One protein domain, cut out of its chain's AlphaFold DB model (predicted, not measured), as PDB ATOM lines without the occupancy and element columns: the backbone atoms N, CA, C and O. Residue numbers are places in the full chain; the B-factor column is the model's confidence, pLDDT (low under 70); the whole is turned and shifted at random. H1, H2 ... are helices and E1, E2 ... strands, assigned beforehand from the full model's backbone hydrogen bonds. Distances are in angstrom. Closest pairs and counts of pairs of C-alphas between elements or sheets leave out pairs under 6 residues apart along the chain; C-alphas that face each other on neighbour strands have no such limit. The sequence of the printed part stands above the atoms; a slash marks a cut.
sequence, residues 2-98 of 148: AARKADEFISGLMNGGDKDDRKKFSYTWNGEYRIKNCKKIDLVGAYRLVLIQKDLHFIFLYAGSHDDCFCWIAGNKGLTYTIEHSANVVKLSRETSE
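This is residues 2 to 98 of the 148 residues of an uncharacterized protein of Nitrospiraceae bacterium (UniProt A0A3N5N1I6). A strongly twisted sheet of three strands, E1 to E3, has helix H1 over one face and helix H3 over the other; a two-strand hairpin, E4 and E5, forms a separate arm whose residues 84 to 89 stick out. The printed part has 97 residues, running H1 H2 E1 E2 E3 H3 E4 E5, of mixed class. The three-strand sheet, order E1 - E2 - E3, is antiparallel, a meander, each strand the antiparallel neighbour of the one before. The whole is compact, with a radius of gyration of the C-alphas of 13.6 A and spans of 35 by 34 by 19 A.

E2, residues 47 to 54, is the inner strand between E1, residues 38 to 44, and E3, residues 57 to 65. N 41 and O 49 are 2.9 A apart, N 50 and O 62 2.8 A. H1, residues 2 to 14, is on the sheet at a height of 8.0 A; its closest C-alphas to E1 are Ala 2 and Leu 43, 4.8 A. H3, residues 66 to 75, is on the opposite face at 8.4 A; Ala 63 and Cys 69 are its closest C-alphas to E3, 7.0 A. H2, residues 21 to 24, is close to H1 but not clearly touching: C-alphas Gly 12 and Asp 21 are closest, 7.8 A. In the hairpin of E4, residues 79 to 84, and E5, residues 89 to 94, N 80 and O 93 are 2.9 A apart. E4 is near E2. H1 and H3 have every O i to N i+4 pair within hydrogen-bond range; H2 is too short for one.

H1 begins at C-alpha 2 (37.382, -17.558, -10.113) and spans 18.6 A. E3 spans 24.1 A, E2 22.9 A. E5 ends at C-alpha 94 (58.463, -31.576, 3.633).

The farthest C-alphas, Gly 45 and Ser 86, are 39.1 A apart. The printed part has no cut. The link from H2 to E1 is long. Residues 16 to 34, 85 to 88 and 94 to 98 have pLDDT under 70.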
ATOM      1  N   ALA A   2      36.345 -17.284 -11.116       85.25
ATOM      2  CA  ALA A   2      37.382 -17.558 -10.113       85.25
ATOM      3  C   ALA A   2      38.798 -17.113 -10.524       85.25
ATOM      4  O   ALA A   2      39.437 -16.384  -9.776       85.25
ATOM      5  N   ALA A   3      39.244 -17.454 -11.740       86.94
ATOM      6  CA  ALA A   3      40.556 -17.035 -12.257       86.94
ATOM      7  C   ALA A   3      40.747 -15.507 -12.221       86.94
ATOM      8  O   ALA A   3      41.705 -15.017 -11.643       86.94
ATOM      9  N   ARG A   4      39.758 -14.749 -12.712       88.44
ATOM     10  CA  ARG A   4      39.764 -13.277 -12.668       88.44
ATOM     11  C   ARG A   4      39.909 -12.742 -11.240       88.44
ATOM     12  O   ARG A   4      40.609 -11.764 -11.026       88.44
ATOM     13  N   LYS A   5      39.249 -13.374 -10.265       86.06
ATOM     14  CA  LYS A   5      39.339 -12.967  -8.860       86.06
ATOM     15  C   LYS A   5      40.694 -13.314  -8.236       86.06
ATOM     16  O   LYS A   5      41.172 -12.565  -7.389       86.06
ATOM     17  N   ALA A   6      41.324 -14.405  -8.674       87.06
ATOM     18  CA  ALA A   6      42.698 -14.725  -8.300       87.06
ATOM     19  C   ALA A   6      43.677 -13.690  -8.876       87.06
ATOM     20  O   ALA A   6      44.507 -13.174  -8.133       87.06
ATOM     21  N   ASP A   7      43.519 -13.309 -10.146       88.31
ATOM     22  CA  ASP A   7      44.343 -12.272 -10.780       88.31
ATOM     23  C   ASP A   7      44.180 -10.913 -10.093       88.31
ATOM     24  O   ASP A   7      45.166 -10.221  -9.847       88.31
ATOM     25  N   GLU A   8      42.951 -10.533  -9.730       86.81
ATOM     26  CA  GLU A   8      42.679  -9.315  -8.954       86.81
ATOM     27  C   GLU A   8      43.370  -9.341  -7.588       86.81
ATOM     28  O   GLU A   8      43.894  -8.317  -7.149       86.81
ATOM     29  N   PHE A   9      43.379 -10.499  -6.922       84.31
ATOM     30  CA  PHE A   9      44.056 -10.670  -5.641       84.31
ATOM     31  C   PHE A   9      45.575 -10.525  -5.782       84.31
ATOM     32  O   PHE A   9      46.187  -9.719  -5.084       84.31
ATOM     33  N   ILE A  10      46.176 -11.265  -6.718       86.75
ATOM     34  CA  ILE A  10      47.623 -11.248  -6.970       86.75
ATOM     35  C   ILE A  10      48.072  -9.841  -7.384       86.75
ATOM     36  O   ILE A  10      49.040  -9.314  -6.837       86.75
ATOM     37  N   SER A  11      47.330  -9.195  -8.287       86.62
ATOM     38  CA  SER A  11      47.622  -7.830  -8.737       86.62
ATOM     39  C   SER A  11      47.500  -6.808  -7.604       86.62
ATOM     40  O   SER A  11      48.284  -5.863  -7.543       86.62
ATOM     41  N   GLY A  12      46.542  -6.989  -6.688       82.62
ATOM     42  CA  GLY A  12      46.407  -6.153  -5.493       82.62
ATOM     43  C   GLY A  12      47.642  -6.233  -4.594       82.62
ATOM     44  O   GLY A  12      48.205  -5.204  -4.221       82.62
ATOM     45  N   LEU A  13      48.131  -7.450  -4.344       80.69
ATOM     46  CA  LEU A  13      49.339  -7.670  -3.547       80.69
ATOM     47  C   LEU A  13      50.590  -7.057  -4.190       80.69
ATOM     48  O   LEU A  13      51.394  -6.438  -3.494       80.69
ATOM     49  N   MET A  14      50.743  -7.182  -5.511       80.00
ATOM     50  CA  MET A  14      51.897  -6.635  -6.239       80.00
ATOM     51  C   MET A  14      51.966  -5.102  -6.210       80.00
ATOM     52  O   MET A  14      53.058  -4.542  -6.229       80.00
ATOM     53  N   ASN A  15      50.822  -4.419  -6.128       77.44
ATOM     54  CA  ASN A  15      50.740  -2.954  -6.173       77.44
ATOM     55  C   ASN A  15      50.879  -2.277  -4.797       77.44
ATOM     56  O   ASN A  15      50.502  -1.117  -4.638       77.44
ATOM     57  N   GLY A  16      51.442  -2.977  -3.807       64.00
ATOM     58  CA  GLY A  16      51.742  -2.412  -2.490       64.00
ATOM     59  C   GLY A  16      50.738  -2.758  -1.392       64.00
ATOM     60  O   GLY A  16      50.757  -2.075  -0.373       64.00
ATOM     61  N   GLY A  17      49.917  -3.801  -1.600       57.25
ATOM     62  CA  GLY A  17      49.087  -4.496  -0.608       57.25
ATOM     63  C   GLY A  17      48.550  -3.607   0.508       57.25
ATOM     64  O   GLY A  17      49.192  -3.456   1.552       57.25
ATOM     65  N   ASP A  18      47.366  -3.030   0.315       50.88
ATOM     66  CA  ASP A  18      46.764  -2.230   1.372       50.88
ATOM     67  C   ASP A  18      46.476  -3.128   2.588       50.88
ATOM     68  O   ASP A  18      46.052  -4.283   2.462       50.88
ATOM     69  N   LYS A  19      46.671  -2.604   3.804       49.97
ATOM     70  CA  LYS A  19      46.377  -3.342   5.049       49.97
ATOM     71  C   LYS A  19      44.903  -3.777   5.124       49.97
ATOM     72  O   LYS A  19      44.576  -4.650   5.939       49.97
ATOM     73  N   ASP A  20      44.062  -3.196   4.265       50.28
ATOM     74  CA  ASP A  20      42.633  -3.437   4.091       50.28
ATOM     75  C   ASP A  20      42.264  -4.530   3.064       50.28
ATOM     76  O   ASP A  20      41.093  -4.897   2.971       50.28
ATOM     77  N   ASP A  21      43.224  -5.158   2.366       53.91
ATOM     78  CA  ASP A  21      42.938  -6.316   1.489       53.91
ATOM     79  C   ASP A  21      42.315  -7.490   2.268       53.91
ATOM     80  O   ASP A  21      41.562  -8.300   1.722       53.91
ATOM     81  N   ARG A  22      42.535  -7.525   3.590       50.69
ATOM     82  CA  ARG A  22      41.861  -8.435   4.529       50.69
ATOM     83  C   ARG A  22      40.351  -8.248   4.633       50.69
ATOM     84  O   ARG A  22      39.670  -9.199   4.997       50.69
ATOM     85  N   LYS A  23      39.823  -7.066   4.310       50.97
ATOM     86  CA  LYS A  23      38.375  -6.836   4.213       50.97
ATOM     87  C   LYS A  23      37.824  -7.161   2.828       50.97
ATOM     88  O   LYS A  23      36.640  -7.458   2.703       50.97
ATOM     89  N   LYS A  24      38.666  -7.112   1.791       55.12
ATOM     90  CA  LYS A  24      38.269  -7.372   0.400       55.12
ATOM     91  C   LYS A  24      38.191  -8.868   0.077       55.12
ATOM     92  O   LYS A  24      37.390  -9.275  -0.768       55.12
ATOM     93  N   PHE A  25      38.981  -9.684   0.771       60.19
ATOM     94  CA  PHE A  25      39.035 -11.131   0.591       60.19
ATOM     95  C   PHE A  25      38.704 -11.847   1.901       60.19
ATOM     96  O   PHE A  25      39.376 -11.654   2.910       60.19
ATOM     97  N   SER A  26      37.650 -12.668   1.877       63.59
ATOM     98  CA  SER A  26      37.255 -13.476   3.031       63.59
ATOM     99  C   SER A  26      38.270 -14.599   3.212       63.59
ATOM    100  O   SER A  26      38.327 -15.531   2.403       63.59
ATOM    101  N   TYR A  27      39.095 -14.473   4.247       68.88
ATOM    102  CA  TYR A  27      39.935 -15.563   4.711       68.88
ATOM    103  C   TYR A  27      39.051 -16.566   5.438       68.88
ATOM    104  O   TYR A  27      38.307 -16.198   6.348       68.88
ATOM    105  N   THR A  28      39.125 -17.832   5.045       61.06
ATOM    106  CA  THR A  28      38.542 -18.892   5.869       61.06
ATOM    107  C   THR A  28      39.566 -19.305   6.917       61.06
ATOM    108  O   THR A  28      40.750 -19.139   6.683       61.06
ATOM    109  N   TRP A  29      39.135 -19.799   8.077       56.72
ATOM    110  CA  TRP A  29      40.052 -20.255   9.136       56.72
ATOM    111  C   TRP A  29      39.968 -21.776   9.363       56.72
ATOM    112  O   TRP A  29      40.568 -22.336  10.277       56.72
ATOM    113  N   ASN A  30      39.198 -22.479   8.527       54.12
ATOM    114  CA  ASN A  30      38.860 -23.878   8.765       54.12
ATOM    115  C   ASN A  30      39.925 -24.822   8.176       54.12
ATOM    116  O   ASN A  30      40.099 -24.922   6.953       54.12
ATOM    117  N   GLY A  31      40.606 -25.559   9.062       52.91
ATOM    118  CA  GLY A  31      41.485 -26.687   8.716       52.91
ATOM    119  C   GLY A  31      42.856 -26.306   8.146       52.91
ATOM    120  O   GLY A  31      43.540 -27.148   7.570       52.91
ATOM    121  N   GLU A  32      43.259 -25.043   8.277       61.47
ATOM    122  CA  GLU A  32      44.513 -24.511   7.721       61.47
ATOM    123  C   GLU A  32      45.726 -24.799   8.613       61.47
ATOM    124  O   GLU A  32      46.863 -24.675   8.178       61.47
ATOM    125  N   TYR A  33      45.494 -25.304   9.825       63.44
ATOM    126  CA  TYR A  33      46.525 -25.649  10.806       63.44
ATOM    127  C   TYR A  33      47.437 -26.813  10.401       63.44
ATOM    128  O   TYR A  33      48.431 -27.073  11.073       63.44
ATOM    129  N   ARG A  34      47.106 -27.525   9.318       69.62
ATOM    130  CA  ARG A  34      47.875 -28.664   8.785       69.62
ATOM    131  C   ARG A  34      49.144 -28.229   8.038       69.62
ATOM    132  O   ARG A  34      50.049 -29.042   7.855       69.62
ATOM    133  N   ILE A  35      49.202 -26.967   7.607       72.88
ATOM    134  CA  ILE A  35      50.350 -26.346   6.938       72.88
ATOM    135  C   ILE A  35      50.617 -25.007   7.632       72.88
ATOM    136  O   ILE A  35      49.735 -24.152   7.711       72.88
ATOM    137  N   LYS A  36      51.833 -24.804   8.146       71.88
ATOM    138  CA  LYS A  36      52.174 -23.593   8.908       71.88
ATOM    139  C   LYS A  36      51.989 -22.341   8.044       71.88
ATOM    140  O   LYS A  36      52.453 -22.294   6.907       71.88
ATOM    141  N   ASN A  37      51.337 -21.317   8.601       72.81
ATOM    142  CA  ASN A  37      51.034 -20.042   7.932       72.81
ATOM    143  C   ASN A  37      50.191 -20.161   6.646       72.81
ATOM    144  O   ASN A  37      50.177 -19.235   5.829       72.81
ATOM    145  N   CYS A  38      49.498 -21.287   6.459       81.12
ATOM    146  CA  CYS A  38      48.564 -21.471   5.361       81.12
ATOM    147  C   CYS A  38      47.325 -20.594   5.552       81.12
ATOM    148  O   CYS A  38      46.846 -20.409   6.665       81.12
ATOM    149  N   LYS A  39      46.815 -20.070   4.439       82.56
ATOM    150  CA  LYS A  39      45.584 -19.293   4.334       82.56
ATOM    151  C   LYS A  39      44.787 -19.764   3.129       82.56
ATOM    152  O   LYS A  39      45.376 -20.046   2.081       82.56
ATOM    153  N   LYS A  40      43.458 -19.787   3.238       86.50
ATOM    154  CA  LYS A  40      42.571 -19.936   2.078       86.50
ATOM    155  C   LYS A  40      41.784 -18.662   1.824       86.50
ATOM    156  O   LYS A  40      41.258 -18.040   2.745       86.50
ATOM    157  N   ILE A  41      41.653 -18.324   0.548       86.00
ATOM    158  CA  ILE A  41      40.878 -17.178   0.072       86.00
ATOM    159  C   ILE A  41      39.742 -17.659  -0.820       86.00
ATOM    160  O   ILE A  41      39.961 -18.483  -1.705       86.00
ATOM    161  N   ASP A  42      38.545 -17.110  -0.623       86.06
ATOM    162  CA  ASP A  42      37.388 -17.367  -1.485       86.06
ATOM    163  C   ASP A  42      37.507 -16.642  -2.845       86.06
ATOM    164  O   ASP A  42      37.568 -15.407  -2.923       86.06
ATOM    165  N   LEU A  43      37.514 -17.421  -3.934       84.12
ATOM    166  CA  LEU A  43      37.596 -16.942  -5.318       84.12
ATOM    167  C   LEU A  43      36.227 -16.818  -6.018       84.12
ATOM    168  O   LEU A  43      36.195 -16.439  -7.187       84.12
ATOM    169  N   VAL A  44      35.105 -17.040  -5.321       82.62
ATOM    170  CA  VAL A  44      33.716 -17.149  -5.826       82.62
ATOM    171  C   VAL A  44      33.406 -18.510  -6.462       82.62
ATOM    172  O   VAL A  44      34.214 -19.094  -7.178       82.62
ATOM    173  N   GLY A  45      32.181 -19.004  -6.237       79.50
ATOM    174  CA  GLY A  45      31.656 -20.212  -6.887       79.50
ATOM    175  C   GLY A  45      32.209 -21.514  -6.308       79.50
ATOM    176  O   GLY A  45      32.452 -22.448  -7.060       79.50
ATOM    177  N   ALA A  46      32.434 -21.553  -4.990       83.19
ATOM    178  CA  ALA A  46      33.058 -22.655  -4.252       83.19
ATOM    179  C   ALA A  46      34.549 -22.900  -4.559       83.19
ATOM    180  O   ALA A  46      35.109 -23.872  -4.053       83.19
ATOM    181  N   TYR A  47      35.209 -22.006  -5.301       87.88
ATOM    182  CA  TYR A  47      36.653 -22.059  -5.532       87.88
ATOM    183  C   TYR A  47      37.432 -21.339  -4.437       87.88
ATOM    184  O   TYR A  47      37.002 -20.302  -3.926       87.88
ATOM    185  N   ARG A  48      38.605 -21.875  -4.100       89.25
ATOM    186  CA  ARG A  48      39.521 -21.309  -3.113       89.25
ATOM    187  C   ARG A  48      40.938 -21.235  -3.657       89.25
ATOM    188  O   ARG A  48      41.348 -22.058  -4.472       89.25
ATOM    189  N   LEU A  49      41.678 -20.248  -3.172       89.62
ATOM    190  CA  LEU A  49      43.117 -20.110  -3.356       89.62
ATOM    191  C   LEU A  49      43.811 -20.453  -2.043       89.62
ATOM    192  O   LEU A  49      43.527 -19.824  -1.029       89.62
ATOM    193  N   VAL A  50      44.715 -21.424  -2.074       89.00
ATOM    194  CA  VAL A  50      45.594 -21.799  -0.966       89.00
ATOM    195  C   VAL A  50      46.915 -21.063  -1.131       89.00
ATOM    196  O   VAL A  50      47.564 -21.152  -2.179       89.00
ATOM    197  N   LEU A  51      47.324 -20.347  -0.091       86.88
ATOM    198  CA  LEU A  51      48.585 -19.620  -0.067       86.88
ATOM    199  C   LEU A  51      49.232 -19.672   1.307       86.88
ATOM    200  O   LEU A  51      48.569 -19.922   2.309       86.88
ATOM    201  N   ILE A  52      50.521 -19.366   1.353       82.50
ATOM    202  CA  ILE A  52      51.239 -19.097   2.594       82.50
ATOM    203  C   ILE A  52      51.679 -17.650   2.614       82.50
ATOM    204  O   ILE A  52      52.185 -17.130   1.618       82.50
ATOM    205  N   GLN A  53      51.505 -17.021   3.771       78.06
ATOM    206  CA  GLN A  53      52.027 -15.691   4.035       78.06
ATOM    207  C   GLN A  53      53.108 -15.771   5.114       78.06
ATOM    208  O   GLN A  53      52.819 -16.135   6.252       78.06
ATOM    209  N   LYS A  54      54.339 -15.385   4.771       74.56
ATOM    210  CA  LYS A  54      55.444 -15.231   5.725       74.56
ATOM    211  C   LYS A  54      56.050 -13.845   5.552       74.56
ATOM    212  O   LYS A  54      56.568 -13.522   4.484       74.56
ATOM    213  N   ASP A  55      55.952 -13.022   6.590       74.44
ATOM    214  CA  ASP A  55      56.342 -11.611   6.560       74.44
ATOM    215  C   ASP A  55      55.659 -10.860   5.397       74.44
ATOM    216  O   ASP A  55      54.430 -10.752   5.356       74.44
ATOM    217  N   LEU A  56      56.447 -10.365   4.439       74.06
ATOM    218  CA  LEU A  56      55.987  -9.673   3.229       74.06
ATOM    219  C   LEU A  56      55.891 -10.586   1.996       74.06
ATOM    220  O   LEU A  56      55.642 -10.106   0.893       74.06
ATOM    221  N   HIS A  57      56.101 -11.891   2.160       77.25
ATOM    222  CA  HIS A  57      56.131 -12.841   1.057       77.25
ATOM    223  C   HIS A  57      54.841 -13.652   1.010       77.25
ATOM    224  O   HIS A  57      54.385 -14.191   2.023       77.25
ATOM    225  N   PHE A  58      54.295 -13.773  -0.197       81.12
ATOM    226  CA  PHE A  58      53.125 -14.585  -0.502       81.12
ATOM    227  C   PHE A  58      53.538 -15.702  -1.454       81.12
ATOM    228  O   PHE A  58      54.112 -15.444  -2.510       81.12
ATOM    229  N   ILE A  59      53.246 -16.943  -1.076       84.44
ATOM    230  CA  ILE A  59      53.519 -18.125  -1.891       84.44
ATOM    231  C   ILE A  59      52.175 -18.764  -2.222       84.44
ATOM    232  O   ILE A  59      51.494 -19.272  -1.334       84.44
ATOM    233  N   PHE A  60      51.786 -18.726  -3.493       87.75
ATOM    234  CA  PHE A  60      50.559 -19.351  -3.982       87.75
ATOM    235  C   PHE A  60      50.809 -20.824  -4.271       87.75
ATOM    236  O   PHE A  60      51.754 -21.163  -4.978       87.75
ATOM    237  N   LEU A  61      49.975 -21.693  -3.711       88.31
ATOM    238  CA  LEU A  61      50.237 -23.130  -3.694       88.31
ATOM    239  C   LEU A  61      49.280 -23.905  -4.578       88.31
ATOM    240  O   LEU A  61      49.689 -24.803  -5.309       88.31
ATOM    241  N   TYR A  62      47.996 -23.567  -4.492       91.06
ATOM    242  CA  TYR A  62      46.958 -24.306  -5.180       91.06
ATOM    243  C   TYR A  62      45.694 -23.465  -5.336       91.06
ATOM    244  O   TYR A  62      45.342 -22.706  -4.436       91.06
ATOM    245  N   ALA A  63      44.986 -23.622  -6.450       91.50
ATOM    246  CA  ALA A  63      43.665 -23.041  -6.659       91.50
ATOM    247  C   ALA A  63      42.728 -24.114  -7.215       91.50
ATOM    248  O   ALA A  63      43.052 -24.761  -8.209       91.50
ATOM    249  N   GLY A  64      41.576 -24.301  -6.579       90.06
ATOM    250  CA  GLY A  64      40.651 -25.379  -6.923       90.06
ATOM    251  C   GLY A  64      39.310 -25.233  -6.224       90.06
ATOM    252  O   GLY A  64      39.026 -24.184  -5.640       90.06
ATOM    253  N   SER A  65      38.469 -26.262  -6.303       89.88
ATOM    254  CA  SER A  65      37.207 -26.293  -5.559       89.88
ATOM    255  C   SER A  65      37.445 -26.408  -4.045       89.88
ATOM    256  O   SER A  65      38.571 -26.588  -3.582       89.88
ATOM    257  N   HIS A  66      36.375 -26.305  -3.250       84.88
ATOM    258  CA  HIS A  66      36.428 -26.540  -1.805       84.88
ATOM    259  C   HIS A  66      37.135 -27.844  -1.454       84.88
ATOM    260  O   HIS A  66      38.071 -27.846  -0.651       84.88
ATOM    261  N   ASP A  67      36.659 -28.917  -2.074       81.94
ATOM    262  CA  ASP A  67      37.024 -30.275  -1.726       81.94
ATOM    263  C   ASP A  67      38.418 -30.580  -2.271       81.94
ATOM    264  O   ASP A  67      39.239 -31.153  -1.559       81.94
ATOM    265  N   ASP A  68      38.754 -30.068  -3.461       88.12
ATOM    266  CA  ASP A  68      40.109 -30.178  -4.007       88.12
ATOM    267  C   ASP A  68      41.134 -29.490  -3.101       88.12
ATOM    268  O   ASP A  68      42.176 -30.062  -2.788       88.12
ATOM    269  N   CYS A  69      40.840 -28.273  -2.632       86.56
ATOM    270  CA  CYS A  69      41.715 -27.565  -1.702       86.56
ATOM    271  C   CYS A  69      41.842 -28.305  -0.365       86.56
ATOM    272  O   CYS A  69      42.921 -28.312   0.230       86.56
ATOM    273  N   PHE A  70      40.761 -28.918   0.123       83.38
ATOM    274  CA  PHE A  70      40.791 -29.723   1.341       83.38
ATOM    275  C   PHE A  70      41.694 -30.954   1.177       83.38
ATOM    276  O   PHE A  70      42.607 -31.153   1.985       83.38
ATOM    277  N   CYS A  71      41.503 -31.723   0.103       85.62
ATOM    278  CA  CYS A  71      42.321 -32.885  -0.240       85.62
ATOM    279  C   CYS A  71      43.790 -32.503  -0.452       85.62
ATOM    280  O   CYS A  71      44.687 -33.178   0.056       85.62
ATOM    281  N   TRP A  72      44.046 -31.390  -1.144       88.31
ATOM    282  CA  TRP A  72      45.396 -30.888  -1.372       88.31
ATOM    283  C   TRP A  72      46.101 -30.575  -0.048       88.31
ATOM    284  O   TRP A  72      47.225 -31.019   0.164       88.31
ATOM    285  N   ILE A  73      45.440 -29.887   0.887       83.50
ATOM    286  CA  ILE A  73      46.029 -29.568   2.198       83.50
ATOM    287  C   ILE A  73      46.259 -30.830   3.031       83.50
ATOM    288  O   ILE A  73      47.305 -30.949   3.666       83.50
ATOM    289  N   ALA A  74      45.323 -31.783   3.017       81.38
ATOM    290  CA  ALA A  74      45.498 -33.058   3.708       81.38
ATOM    291  C   ALA A  74      46.724 -33.827   3.174       81.38
ATOM    292  O   ALA A  74      47.557 -34.283   3.956       81.38
ATOM    293  N   GLY A  75      46.891 -33.890   1.849       83.06
ATOM    294  CA  GLY A  75      48.035 -34.541   1.201       83.06
ATOM    295  C   GLY A  75      49.374 -33.822   1.402       83.06
ATOM    296  O   GLY A  75      50.431 -34.453   1.304       83.06
ATOM    297  N   ASN A  76      49.338 -32.529   1.732       82.88
ATOM    298  CA  ASN A  76      50.505 -31.670   1.944       82.88
ATOM    299  C   ASN A  76      50.713 -31.285   3.425       82.88
ATOM    300  O   ASN A  76      51.386 -30.301   3.716       82.88
ATOM    301  N   LYS A  77      50.179 -32.065   4.377       78.38
ATOM    302  CA  LYS A  77      50.460 -31.896   5.816       78.38
ATOM    303  C   LYS A  77      51.974 -31.933   6.088       78.38
ATOM    304  O   LYS A  77      52.683 -32.764   5.510       78.38
ATOM    305  N   GLY A  78      52.449 -31.034   6.957       74.69
ATOM    306  CA  GLY A  78      53.873 -30.908   7.323       74.69
ATOM    307  C   GLY A  78      54.746 -30.191   6.283       74.69
ATOM    308  O   GLY A  78      55.971 -30.184   6.382       74.69
ATOM    309  N   LEU A  79      54.140 -29.594   5.254       79.50
ATOM    310  CA  LEU A  79      54.880 -28.835   4.251       79.50
ATOM    311  C   LEU A  79      55.401 -27.519   4.851       79.50
ATOM    312  O   LEU A  79      54.623 -26.700   5.348       79.50
ATOM    313  N   THR A  80      56.720 -27.322   4.802       75.75
ATOM    314  CA  THR A  80      57.422 -26.133   5.299       75.75
ATOM    315  C   THR A  80      58.140 -25.408   4.158       75.75
ATOM    316  O   THR A  80      58.475 -25.977   3.116       75.75
ATOM    317  N   TYR A  81      58.320 -24.098   4.328       76.62
ATOM    318  CA  TYR A  81      58.820 -23.216   3.277       76.62
ATOM    319  C   TYR A  81      59.916 -22.325   3.831       76.62
ATOM    320  O   TYR A  81      59.714 -21.600   4.815       76.62
ATOM    321  N   THR A  82      61.049 -22.328   3.138       74.56
ATOM    322  CA  THR A  82      62.168 -21.436   3.427       74.56
ATOM    323  C   THR A  82      62.425 -20.564   2.210       74.56
ATOM    324  O   THR A  82      62.609 -21.052   1.093       74.56
ATOM    325  N   ILE A  83      62.397 -19.253   2.429       72.75
ATOM    326  CA  ILE A  83      62.658 -18.256   1.394       72.75
ATOM    327  C   ILE A  83      64.139 -17.911   1.475       72.75
ATOM    328  O   ILE A  83      64.593 -17.366   2.480       72.75
ATOM    329  N   GLU A  84      64.895 -18.241   0.431       75.25
ATOM    330  CA  GLU A  84      66.297 -17.847   0.323       75.25
ATOM    331  C   GLU A  84      66.406 -16.550  -0.479       75.25
ATOM    332  O   GLU A  84      66.381 -16.539  -1.713       75.25
ATOM    333  N   HIS A  85      66.543 -15.432   0.242       67.19
ATOM    334  CA  HIS A  85      66.630 -14.089  -0.342       67.19
ATOM    335  C   HIS A  85      67.807 -13.912  -1.307       67.19
ATOM    336  O   HIS A  85      67.730 -13.098  -2.222       67.19
ATOM    337  N   SER A  86      68.886 -14.678  -1.133       69.06
ATOM    338  CA  SER A  86      70.074 -14.610  -1.989       69.06
ATOM    339  C   SER A  86      69.827 -15.093  -3.420       69.06
ATOM    340  O   SER A  86      70.596 -14.738  -4.309       69.06
ATOM    341  N   ALA A  87      68.780 -15.890  -3.652       62.31
ATOM    342  CA  ALA A  87      68.547 -16.541  -4.937       62.31
ATOM    343  C   ALA A  87      67.178 -16.228  -5.562       62.31
ATOM    344  O   ALA A  87      66.929 -16.665  -6.682       62.31
ATOM    345  N   ASN A  88      66.277 -15.511  -4.872       67.62
ATOM    346  CA  ASN A  88      64.846 -15.460  -5.232       67.62
ATOM    347  C   ASN A  88      64.246 -16.867  -5.439       67.62
ATOM    348  O   ASN A  88      63.325 -17.060  -6.233       67.62
ATOM    349  N   VAL A  89      64.783 -17.865  -4.729       70.38
ATOM    350  CA  VAL A  89      64.330 -19.255  -4.795       70.38
ATOM    351  C   VAL A  89      63.556 -19.568  -3.523       70.38
ATOM    352  O   VAL A  89      64.011 -19.310  -2.406       70.38
ATOM    353  N   VAL A  90      62.377 -20.158  -3.702       72.25
ATOM    354  CA  VAL A  90      61.612 -20.759  -2.611       72.25
ATOM    355  C   VAL A  90      62.023 -22.220  -2.514       72.25
ATOM    356  O   VAL A  90      61.787 -22.995  -3.442       72.25
ATOM    357  N   LYS A  91      62.637 -22.608  -1.394       76.69
ATOM    358  CA  LYS A  91      62.897 -24.018  -1.101       76.69
ATOM    359  C   LYS A  91      61.684 -24.617  -0.409       76.69
ATOM    360  O   LYS A  91      61.234 -24.127   0.629       76.69
ATOM    361  N   LEU A  92      61.178 -25.680  -1.019       73.00
ATOM    362  CA  LEU A  92      60.108 -26.510  -0.491       73.00
ATOM    363  C   LEU A  92      60.743 -27.677   0.252       73.00
ATOM    364  O   LEU A  92      61.458 -28.477  -0.351       73.00
ATOM    365  N   SER A  93      60.479 -27.771   1.547       71.56
ATOM    366  CA  SER A  93      60.847 -28.924   2.358       71.56
ATOM    367  C   SER A  93      59.584 -29.537   2.929       71.56
ATOM    368  O   SER A  93      58.675 -28.842   3.369       71.56
ATOM    369  N   ARG A  94      59.511 -30.863   2.916       67.94
ATOM    370  CA  ARG A  94      58.463 -31.576   3.633       67.94
ATOM    371  C   ARG A  94      59.088 -32.141   4.886       67.94
ATOM    372  O   ARG A  94      59.895 -33.063   4.806       67.94
ATOM    373  N   GLU A  95      58.728 -31.574   6.022       63.41
ATOM    374  CA  GLU A  95      59.061 -32.196   7.287       63.41
ATOM    375  C   GLU A  95      58.005 -33.268   7.544       63.41
ATOM    376  O   GLU A  95      56.804 -33.009   7.576       63.41
ATOM    377  N   THR A  96      58.446 -34.514   7.681       52.97
ATOM    378  CA  THR A  96      57.600 -35.607   8.175       52.97
ATOM    379  C   THR A  96      57.399 -35.528   9.690       52.97
ATOM    380  O   THR A  96      56.965 -36.501  10.297       52.97
ATOM    381  N   SER A  97      57.740 -34.403  10.324       46.53
ATOM    382  CA  SER A  97      57.755 -34.285  11.771       46.53
ATOM    383  C   SER A  97      56.347 -34.042  12.315       46.53
ATOM    384  O   SER A  97      55.633 -33.116  11.939       46.53
ATOM    385  N   GLU A  98      55.981 -34.867  13.287       52.44
ATOM    386  CA  GLU A  98      54.856 -34.687  14.209       52.44
ATOM    387  C   GLU A  98      55.046 -33.470  15.142       52.44
ATOM    388  O   GLU A  98      54.372 -33.354  16.164       52.44
TER     389      GLU A  98